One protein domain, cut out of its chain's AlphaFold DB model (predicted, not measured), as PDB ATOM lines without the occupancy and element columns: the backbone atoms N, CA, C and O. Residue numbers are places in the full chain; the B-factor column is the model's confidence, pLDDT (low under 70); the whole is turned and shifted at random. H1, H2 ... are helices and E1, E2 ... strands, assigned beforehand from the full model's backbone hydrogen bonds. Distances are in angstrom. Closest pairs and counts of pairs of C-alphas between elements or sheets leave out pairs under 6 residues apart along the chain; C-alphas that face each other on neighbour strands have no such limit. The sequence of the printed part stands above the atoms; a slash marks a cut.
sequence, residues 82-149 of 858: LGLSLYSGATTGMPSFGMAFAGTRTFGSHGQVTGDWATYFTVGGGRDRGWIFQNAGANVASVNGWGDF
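Overview. This is residues 82 to 149 of the 858 residues of an uncharacterized protein of Acinetobacter proteolyticus (UniProt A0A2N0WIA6). The model is two antiparallel strand pieces set end to end: a three-stranded sheet of E1, E2 and E3, and a separate two-stranded hairpin of E4 and E5 that begins close to the end of E3 and reaches away from the sheet. The one short helix, H1, sits at the other end of the sheet, between E2 and E3 along the chain. The printed part has 68 residues with one named helix and five named strands, in the order E1, E2, H1, E3, E4, E5, and its class is mostly strand. The whole is only just compact, close to loose, with a radius of gyration of the C-alphas of 13.0 A and spans of 36 by 31 by 23 A.

Arrangement. E1, residues 82 to 85, and E2, residues 97 to 103, form a hairpin, antiparallel at 171 degrees between their directions, with N 84 and O 99 2.8 A apart, within hydrogen-bond range. E2 is the inner strand of the sheet, whose edge strands are E1 and E3, residues 117 to 123. E2 and E3 are antiparallel at 157 degrees, with N 120 and O 100 at 2.8 A and N 102 and O 118 at 3.1 A, within hydrogen-bond range. H1, residues 104 to 107, only grazes this sheet; its closest C-alphas to E3 are those of Thr 104 and Trp 117, 5.2 A apart. H1 is too short for any O i to N i+4 pair, and its one O i to N i+3 pair is not within hydrogen-bond range. The closest C-alphas of E3 and E4, residues 130 to 135, are those of Val 123 and Gly 130, 6.3 A apart. E4 and E5, residues 138 to 144, form a hairpin, antiparallel at 160 degrees, with N 133 and O 141 at 2.8 A, within hydrogen-bond range. E4 and E5 are each apart from E1, E2 and H1.

Along the chain. E1 measures 9.0 A from first to last C-alpha and begins at C-alpha 82 (12.519, 26.044, 20.725). E2 measures 17.7 A, H1 5.1 A and E3 18.7 A, and E3 ends at C-alpha 123 (-1.150, 25.903, 25.580). E4 measures 16.5 A and E5 16.9 A, and E5 ends at C-alpha 144 (-8.780, 27.369, 23.723).

Size, cuts and confidence. The two C-alphas farthest apart are those of Arg 105 and Ala 136, at 38.2 A. The printed part has no cut. The link from E1 to E2, with 11 residues, is long. The mean pLDDT of the printed part is 84.0, and residues 125 to 126 are under 70.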
ATOM      1  N   LEU A  82      11.903  24.988  19.919       86.94
ATOM      2  CA  LEU A  82      12.519  26.044  20.725       86.94
ATOM      3  C   LEU A  82      11.612  27.270  20.655       86.94
ATOM      4  O   LEU A  82      11.018  27.549  19.610       86.94
ATOM      5  N   GLY A  83      11.465  27.978  21.773       86.44
ATOM      6  CA  GLY A  83      10.413  28.974  21.907       86.44
ATOM      7  C   GLY A  83      10.584  29.963  23.052       86.44
ATOM      8  O   GLY A  83      11.373  29.761  23.972       86.44
ATOM      9  N   LEU A  84       9.782  31.023  22.994       86.88
ATOM     10  CA  LEU A  84       9.544  31.937  24.100       86.88
ATOM     11  C   LEU A  84       8.545  31.272  25.047       86.88
ATOM     12  O   LEU A  84       7.363  31.161  24.721       86.88
ATOM     13  N   SER A  85       9.013  30.833  26.214       86.88
ATOM     14  CA  SER A  85       8.122  30.427  27.300       86.88
ATOM     15  C   SER A  85       7.533  31.678  27.951       86.88
ATOM     16  O   SER A  85       8.269  32.476  28.531       86.88
ATOM     17  N   LEU A  86       6.218  31.867  27.831       85.31
ATOM     18  CA  LEU A  86       5.513  33.033  28.377       85.31
ATOM     19  C   LEU A  86       4.964  32.772  29.788       85.31
ATOM     20  O   LEU A  86       4.578  33.708  30.484       85.31
ATOM     21  N   TYR A  87       4.929  31.510  30.224       81.44
ATOM     22  CA  TYR A  87       4.473  31.109  31.553       81.44
ATOM     23  C   TYR A  87       5.175  29.819  32.007       81.44
ATOM     24  O   TYR A  87       5.493  28.956  31.196       81.44
ATOM     25  N   SER A  88       5.382  29.673  33.321       77.38
ATOM     26  CA  SER A  88       6.105  28.557  33.966       77.38
ATOM     27  C   SER A  88       7.635  28.512  33.762       77.38
ATOM     28  O   SER A  88       8.261  27.510  34.103       77.38
ATOM     29  N   GLY A  89       8.251  29.603  33.294       78.00
ATOM     30  CA  GLY A  89       9.712  29.754  33.206       78.00
ATOM     31  C   GLY A  89      10.348  29.143  31.951       78.00
ATOM     32  O   GLY A  89       9.691  28.465  31.160       78.00
ATOM     33  N   ALA A  90      11.636  29.424  31.738       80.00
ATOM     34  CA  ALA A  90      12.375  28.927  30.579       80.00
ATOM     35  C   ALA A  90      12.579  27.407  30.668       80.00
ATOM     36  O   ALA A  90      13.066  26.894  31.672       80.00
ATOM     37  N   THR A  91      12.217  26.695  29.603       71.62
ATOM     38  CA  THR A  91      12.308  25.234  29.505       71.62
ATOM     39  C   THR A  91      13.079  24.838  28.251       71.62
ATOM     40  O   THR A  91      13.032  25.521  27.229       71.62
ATOM     41  N   THR A  92      13.823  23.736  28.329       74.94
ATOM     42  CA  THR A  92      14.496  23.137  27.174       74.94
ATOM     43  C   THR A  92      13.490  22.338  26.352       74.94
ATOM     44  O   THR A  92      13.047  21.278  26.793       74.94
ATOM     45  N   GLY A  93      13.154  22.817  25.156       81.44
ATOM     46  CA  GLY A  93      12.207  22.159  24.260       81.44
ATOM     47  C   GLY A  93      10.999  23.038  23.941       81.44
ATOM     48  O   GLY A  93      11.038  24.262  24.076       81.44
ATOM     49  N   MET A  94       9.919  22.392  23.499       85.50
ATOM     50  CA  MET A  94       8.643  23.054  23.235       85.50
ATOM     51  C   MET A  94       8.111  23.670  24.549       85.50
ATOM     52  O   MET A  94       7.932  22.930  25.517       85.50
ATOM     53  N   PRO A  95       7.848  24.989  24.621       87.56
ATOM     54  CA  PRO A  95       7.308  25.613  25.821       87.56
ATOM     55  C   PRO A  95       5.887  25.108  26.074       87.56
ATOM     56  O   PRO A  95       5.088  25.014  25.143       87.56
ATOM     57  N   SER A  96       5.533  24.856  27.334       85.81
ATOM     58  CA  SER A  96       4.166  24.456  27.693       85.81
ATOM     59  C   SER A  96       3.145  25.567  27.437       85.81
ATOM     60  O   SER A  96       1.996  25.274  27.135       85.81
ATOM     61  N   PHE A  97       3.530  26.839  27.555       88.25
ATOM     62  CA  PHE A  97       2.664  27.967  27.214       88.25
ATOM     63  C   PHE A  97       3.508  29.108  26.641       88.25
ATOM     64  O   PHE A  97       4.322  29.707  27.350       88.25
ATOM     65  N   GLY A  98       3.349  29.388  25.349       88.56
ATOM     66  CA  GLY A  98       4.180  30.363  24.651       88.56
ATOM     67  C   GLY A  98       4.237  30.168  23.139       88.56
ATOM     68  O   GLY A  98       3.332  29.598  22.536       88.56
ATOM     69  N   MET A  99       5.298  30.677  22.518       90.00
ATOM     70  CA  MET A  99       5.471  30.671  21.061       90.00
ATOM     71  C   MET A  99       6.745  29.926  20.685       90.00
ATOM     72  O   MET A  99       7.811  30.274  21.184       90.00
ATOM     73  N   ALA A 100       6.662  28.942  19.792       89.31
ATOM     74  CA  ALA A 100       7.813  28.138  19.377       89.31
ATOM     75  C   ALA A 100       7.897  27.960  17.866       89.31
ATOM     76  O   ALA A 100       6.875  27.898  17.193       89.31
ATOM     77  N   PHE A 101       9.113  27.820  17.346       89.56
ATOM     78  CA  PHE A 101       9.362  27.426  15.962       89.56
ATOM     79  C   PHE A 101       9.907  25.996  15.949       89.56
ATOM     80  O   PHE A 101      10.859  25.703  16.679       89.56
ATOM     81  N   ALA A 102       9.285  25.092  15.188       90.38
ATOM     82  CA  ALA A 102       9.615  23.664  15.216       90.38
ATOM     83  C   ALA A 102       9.245  22.931  13.912       90.38
ATOM     84  O   ALA A 102       8.451  23.429  13.108       90.38
ATOM     85  N   GLY A 103       9.789  21.725  13.722       91.06
ATOM     86  CA  GLY A 103       9.498  20.888  12.557       91.06
ATOM     87  C   GLY A 103       8.093  20.272  12.596       91.06
ATOM     88  O   GLY A 103       7.736  19.585  13.556       91.06
ATOM     89  N   THR A 104       7.299  20.456  11.538       90.44
ATOM     90  CA  THR A 104       5.922  19.914  11.420       90.44
ATOM     91  C   THR A 104       5.878  18.394  11.400       90.44
ATOM     92  O   THR A 104       4.944  17.794  11.927       90.44
ATOM     93  N   ARG A 105       6.931  17.743  10.897       87.94
ATOM     94  CA  ARG A 105       7.067  16.280  10.947       87.94
ATOM     95  C   ARG A 105       7.107  15.720  12.376       87.94
ATOM     96  O   ARG A 105       6.706  14.578  12.577       87.94
ATOM     97  N   THR A 106       7.596  16.492  13.349       88.75
ATOM     98  CA  THR A 106       7.730  16.055  14.749       88.75
ATOM     99  C   THR A 106       6.584  16.555  15.623       88.75
ATOM    100  O   THR A 106       6.120  15.813  16.484       88.75
ATOM    101  N   PHE A 107       6.108  17.785  15.400       86.50
ATOM    102  CA  PHE A 107       5.112  18.442  16.259       86.50
ATOM    103  C   PHE A 107       3.716  18.581  15.624       86.50
ATOM    104  O   PHE A 107       2.808  19.122  16.251       86.50
ATOM    105  N   GLY A 108       3.527  18.028  14.423       85.38
ATOM    106  CA  GLY A 108       2.256  17.979  13.703       85.38
ATOM    107  C   GLY A 108       2.006  19.183  12.793       85.38
ATOM    108  O   GLY A 108       2.605  20.247  12.931       85.38
ATOM    109  N   SER A 109       1.082  19.010  11.854       84.06
ATOM    110  CA  SER A 109       0.522  20.075  11.018       84.06
ATOM    111  C   SER A 109      -0.977  20.231  11.282       84.06
ATOM    112  O   SER A 109      -1.626  19.333  11.819       84.06
ATOM    113  N   HIS A 110      -1.544  21.380  10.906       78.50
ATOM    114  CA  HIS A 110      -2.982  21.626  10.989       78.50
ATOM    115  C   HIS A 110      -3.458  22.486   9.811       78.50
ATOM    116  O   HIS A 110      -2.801  23.458   9.429       78.50
ATOM    117  N   GLY A 111      -4.614  22.144   9.234       75.50
ATOM    118  CA  GLY A 111      -5.169  22.839   8.070       75.50
ATOM    119  C   GLY A 111      -4.227  22.820   6.859       75.50
ATOM    120  O   GLY A 111      -3.701  21.778   6.485       75.50
ATOM    121  N   GLN A 112      -4.014  23.983   6.237       76.12
ATOM    122  CA  GLN A 112      -3.194  24.132   5.025       76.12
ATOM    123  C   GLN A 112      -1.679  24.272   5.293       76.12
ATOM    124  O   GLN A 112      -0.917  24.522   4.361       76.12
ATOM    125  N   VAL A 113      -1.217  24.133   6.542       82.75
ATOM    126  CA  VAL A 113       0.210  24.250   6.891       82.75
ATOM    127  C   VAL A 113       0.951  22.969   6.490       82.75
ATOM    128  O   VAL A 113       1.001  22.010   7.252       82.75
ATOM    129  N   THR A 114       1.517  22.946   5.281       80.75
ATOM    130  CA  THR A 114       2.161  21.759   4.681       80.75
ATOM    131  C   THR A 114       3.689  21.825   4.581       80.75
ATOM    132  O   THR A 114       4.304  20.855   4.148       80.75
ATOM    133  N   GLY A 115       4.314  22.942   4.966       86.06
ATOM    134  CA  GLY A 115       5.776  23.083   4.974       86.06
ATOM    135  C   GLY A 115       6.452  22.329   6.125       86.06
ATOM    136  O   GLY A 115       5.817  22.028   7.135       86.06
ATOM    137  N   ASP A 116       7.759  22.075   6.004       89.31
ATOM    138  CA  ASP A 116       8.556  21.313   6.986       89.31
ATOM    139  C   ASP A 116       8.662  21.973   8.376       89.31
ATOM    140  O   ASP A 116       9.010  21.311   9.355       89.31
ATOM    141  N   TRP A 117       8.365  23.272   8.473       89.56
ATOM    142  CA  TRP A 117       8.495  24.085   9.682       89.56
ATOM    143  C   TRP A 117       7.264  24.961   9.903       89.56
ATOM    144  O   TRP A 117       6.685  25.481   8.949       89.56
ATOM    145  N   ALA A 118       6.896  25.163  11.169       90.12
ATOM    146  CA  ALA A 118       5.790  26.032  11.558       90.12
ATOM    147  C   ALA A 118       6.059  26.755  12.886       90.12
ATOM    148  O   ALA A 118       6.897  26.340  13.694       90.12
ATOM    149  N   THR A 119       5.298  27.829  13.114       89.38
ATOM    150  CA  THR A 119       5.210  28.515  14.407       89.38
ATOM    151  C   THR A 119       4.006  27.987  15.180       89.38
ATOM    152  O   THR A 119       2.881  28.031  14.686       89.38
ATOM    153  N   TYR A 120       4.237  27.530  16.406       88.06
ATOM    154  CA  TYR A 120       3.236  26.960  17.301       88.06
ATOM    155  C   TYR A 120       2.922  27.939  18.423       88.06
ATOM    156  O   TYR A 120       3.822  28.410  19.122       88.06
ATOM    157  N   PHE A 121       1.632  28.187  18.624       89.19
ATOM    158  CA  PHE A 121       1.093  28.825  19.818       89.19
ATOM    159  C   PHE A 121       0.714  27.720  20.805       89.19
ATOM    160  O   PHE A 121      -0.285  27.028  20.622       89.19
ATOM    161  N   THR A 122       1.546  27.496  21.819       86.69
ATOM    162  CA  THR A 122       1.409  26.359  22.733       86.69
ATOM    163  C   THR A 122       0.550  26.715  23.945       86.69
ATOM    164  O   THR A 122       0.630  27.828  24.469       86.69
ATOM    165  N   VAL A 123      -0.291  25.772  24.389       85.94
ATOM    166  CA  VAL A 123      -1.150  25.903  25.580       85.94
ATOM    167  C   VAL A 123      -1.213  24.574  26.333       85.94
ATOM    168  O   VAL A 123      -1.857  23.626  25.896       85.94
ATOM    169  N   GLY A 124      -0.571  24.511  27.495       75.12
ATOM    170  CA  GLY A 124      -0.592  23.361  28.394       75.12
ATOM    171  C   GLY A 124      -1.756  23.441  29.378       75.12
ATOM    172  O   GLY A 124      -1.725  24.231  30.330       75.12
ATOM    173  N   GLY A 125      -2.781  22.614  29.161       68.19
ATOM    174  CA  GLY A 125      -3.950  22.487  30.034       68.19
ATOM    175  C   GLY A 125      -5.223  22.076  29.286       68.19
ATOM    176  O   GLY A 125      -5.215  21.933  28.069       68.19
ATOM    177  N   GLY A 126      -6.314  21.873  30.030       67.19
ATOM    178  CA  GLY A 126      -7.639  21.557  29.475       67.19
ATOM    179  C   GLY A 126      -8.346  22.750  28.809       67.19
ATOM    180  O   GLY A 126      -7.735  23.791  28.569       67.19
ATOM    181  N   ARG A 127      -9.658  22.602  28.546       73.00
ATOM    182  CA  ARG A 127     -10.500  23.575  27.807       73.00
ATOM    183  C   ARG A 127     -10.449  25.022  28.314       73.00
ATOM    184  O   ARG A 127     -10.749  25.928  27.546       73.00
ATOM    185  N   ASP A 128     -10.084  25.249  29.574       78.62
ATOM    186  CA  ASP A 128     -10.226  26.550  30.246       78.62
ATOM    187  C   ASP A 128      -9.028  27.499  30.047       78.62
ATOM    188  O   ASP A 128      -8.967  28.573  30.646       78.62
ATOM    189  N   ARG A 129      -8.043  27.114  29.226       78.44
ATOM    190  CA  ARG A 129      -6.877  27.944  28.871       78.44
ATOM    191  C   ARG A 129      -6.809  28.152  27.368       78.44
ATOM    192  O   ARG A 129      -7.224  27.284  26.608       78.44
ATOM    193  N   GLY A 130      -6.261  29.283  26.931       86.88
ATOM    194  CA  GLY A 130      -6.227  29.634  25.517       86.88
ATOM    195  C   GLY A 130      -5.531  30.953  25.218       86.88
ATOM    196  O   GLY A 130      -5.072  31.650  26.123       86.88
ATOM    197  N   TRP A 131      -5.508  31.298  23.936       88.88
ATOM    198  CA  TRP A 131      -5.099  32.607  23.438       88.88
ATOM    199  C   TRP A 131      -6.336  33.482  23.265       88.88
ATOM    200  O   TRP A 131      -7.324  33.049  22.674       88.88
ATOM    201  N   ILE A 132      -6.288  34.708  23.781       88.44
ATOM    202  CA  ILE A 132      -7.384  35.676  23.694       88.44
ATOM    203  C   ILE A 132      -6.909  36.858  22.855       88.44
ATOM    204  O   ILE A 132      -5.900  37.487  23.165       88.44
ATOM    205  N   PHE A 133      -7.666  37.177  21.812       87.69
ATOM    206  CA  PHE A 133      -7.470  38.361  20.990       87.69
ATOM    207  C   PHE A 133      -8.356  39.479  21.537       87.69
ATOM    208  O   PHE A 133      -9.578  39.323  21.646       87.69
ATOM    209  N   GLN A 134      -7.743  40.607  21.889       89.06
ATOM    210  CA  GLN A 134      -8.437  41.773  22.431       89.06
ATOM    211  C   GLN A 134      -8.408  42.955  21.464       89.06
ATOM    212  O   GLN A 134      -7.445  43.152  20.727       89.06
ATOM    213  N   ASN A 135      -9.454  43.776  21.511       85.12
ATOM    214  CA  ASN A 135      -9.489  45.100  20.899       85.12
ATOM    215  C   ASN A 135     -10.121  46.081  21.897       85.12
ATOM    216  O   ASN A 135     -11.158  45.772  22.482       85.12
ATOM    217  N   ALA A 136      -9.483  47.233  22.120       86.62
ATOM    218  CA  ALA A 136      -9.915  48.262  23.077       86.62
ATOM    219  C   ALA A 136     -10.287  47.718  24.482       86.62
ATOM    220  O   ALA A 136     -11.260  48.152  25.092       86.62
ATOM    221  N   GLY A 137      -9.529  46.734  24.985       82.00
ATOM    222  CA  GLY A 137      -9.754  46.100  26.295       82.00
ATOM    223  C   GLY A 137     -10.869  45.044  26.341       82.00
ATOM    224  O   GLY A 137     -11.057  44.416  27.380       82.00
ATOM    225  N   ALA A 138     -11.584  44.801  25.239       83.94
ATOM    226  CA  ALA A 138     -12.604  43.760  25.138       83.94
ATOM    227  C   ALA A 138     -12.085  42.528  24.382       83.94
ATOM    228  O   ALA A 138     -11.406  42.651  23.361       83.94
ATOM    229  N   ASN A 139     -12.464  41.331  24.835       87.75
ATOM    230  CA  ASN A 139     -12.205  40.083  24.114       87.75
ATOM    231  C   ASN A 139     -13.051  40.058  22.826       87.75
ATOM    232  O   ASN A 139     -14.276  40.188  22.887       87.75
ATOM    233  N   VAL A 140     -12.408  39.902  21.665       87.44
ATOM    234  CA  VAL A 140     -13.080  39.874  20.348       87.44
ATOM    235  C   VAL A 140     -13.038  38.504  19.676       87.44
ATOM    236  O   VAL A 140     -13.955  38.174  18.920       87.44
ATOM    237  N   ALA A 141     -12.017  37.707  19.989       87.88
ATOM    238  CA  ALA A 141     -11.922  36.295  19.648       87.88
ATOM    239  C   ALA A 141     -11.044  35.554  20.670       87.88
ATOM    240  O   ALA A 141     -10.267  36.176  21.398       87.88
ATOM    241  N   SER A 142     -11.123  34.230  20.709       88.12
ATOM    242  CA  SER A 142     -10.191  33.383  21.458       88.12
ATOM    243  C   SER A 142     -10.054  32.012  20.810       88.12
ATOM    244  O   SER A 142     -10.966  31.570  20.124       88.12
ATOM    245  N   VAL A 143      -8.966  31.302  21.095       88.00
ATOM    246  CA  VAL A 143      -8.838  29.864  20.824       88.00
ATOM    247  C   VAL A 143      -8.389  29.153  22.093       88.00
ATOM    248  O   VAL A 143      -7.394  29.552  22.701       88.00
ATOM    249  N   ASN A 144      -9.140  28.144  22.534       85.62
ATOM    250  CA  ASN A 144      -8.780  27.369  23.723       85.62
ATOM    251  C   ASN A 144      -7.786  26.232  23.410       85.62
ATOM    252  O   ASN A 144      -7.474  25.955  22.254       85.62
ATOM    253  N   GLY A 145      -7.306  25.545  24.449       79.69
ATOM    254  CA  GLY A 145      -6.359  24.431  24.338       79.69
ATOM    255  C   GLY A 145      -6.885  23.186  23.611       79.69
ATOM    256  O   GLY A 145      -6.123  22.246  23.419       79.69
ATOM    257  N   TRP A 146      -8.165  23.148  23.220       78.06
ATOM    258  CA  TRP A 146      -8.756  22.082  22.395       78.06
ATOM    259  C   TRP A 146      -8.969  22.522  20.935       78.06
ATOM    260  O   TRP A 146      -9.417  21.722  20.118       78.06
ATOM    261  N   GLY A 147      -8.639  23.772  20.592       76.50
ATOM    262  CA  GLY A 147      -8.857  24.336  19.260       76.50
ATOM    263  C   GLY A 147     -10.240  24.960  19.051       76.50
ATOM    264  O   GLY A 147     -10.529  25.389  17.935       76.50
ATOM    265  N   ASP A 148     -11.078  25.074  20.093       79.31
ATOM    266  CA  ASP A 148     -12.360  25.782  20.004       79.31
ATOM    267  C   ASP A 148     -12.077  27.282  19.773       79.31
ATOM    268  O   ASP A 148     -11.748  28.020  20.709       79.31
ATOM    269  N   PHE A 149     -12.173  27.740  18.520       82.38
ATOM    270  CA  PHE A 149     -12.061  29.157  18.174       82.38
ATOM    271  C   PHE A 149     -13.428  29.836  18.334       82.38
ATOM    272  O   PHE A 149     -14.396  29.480  17.664       82.38
TER     273      PHE A 149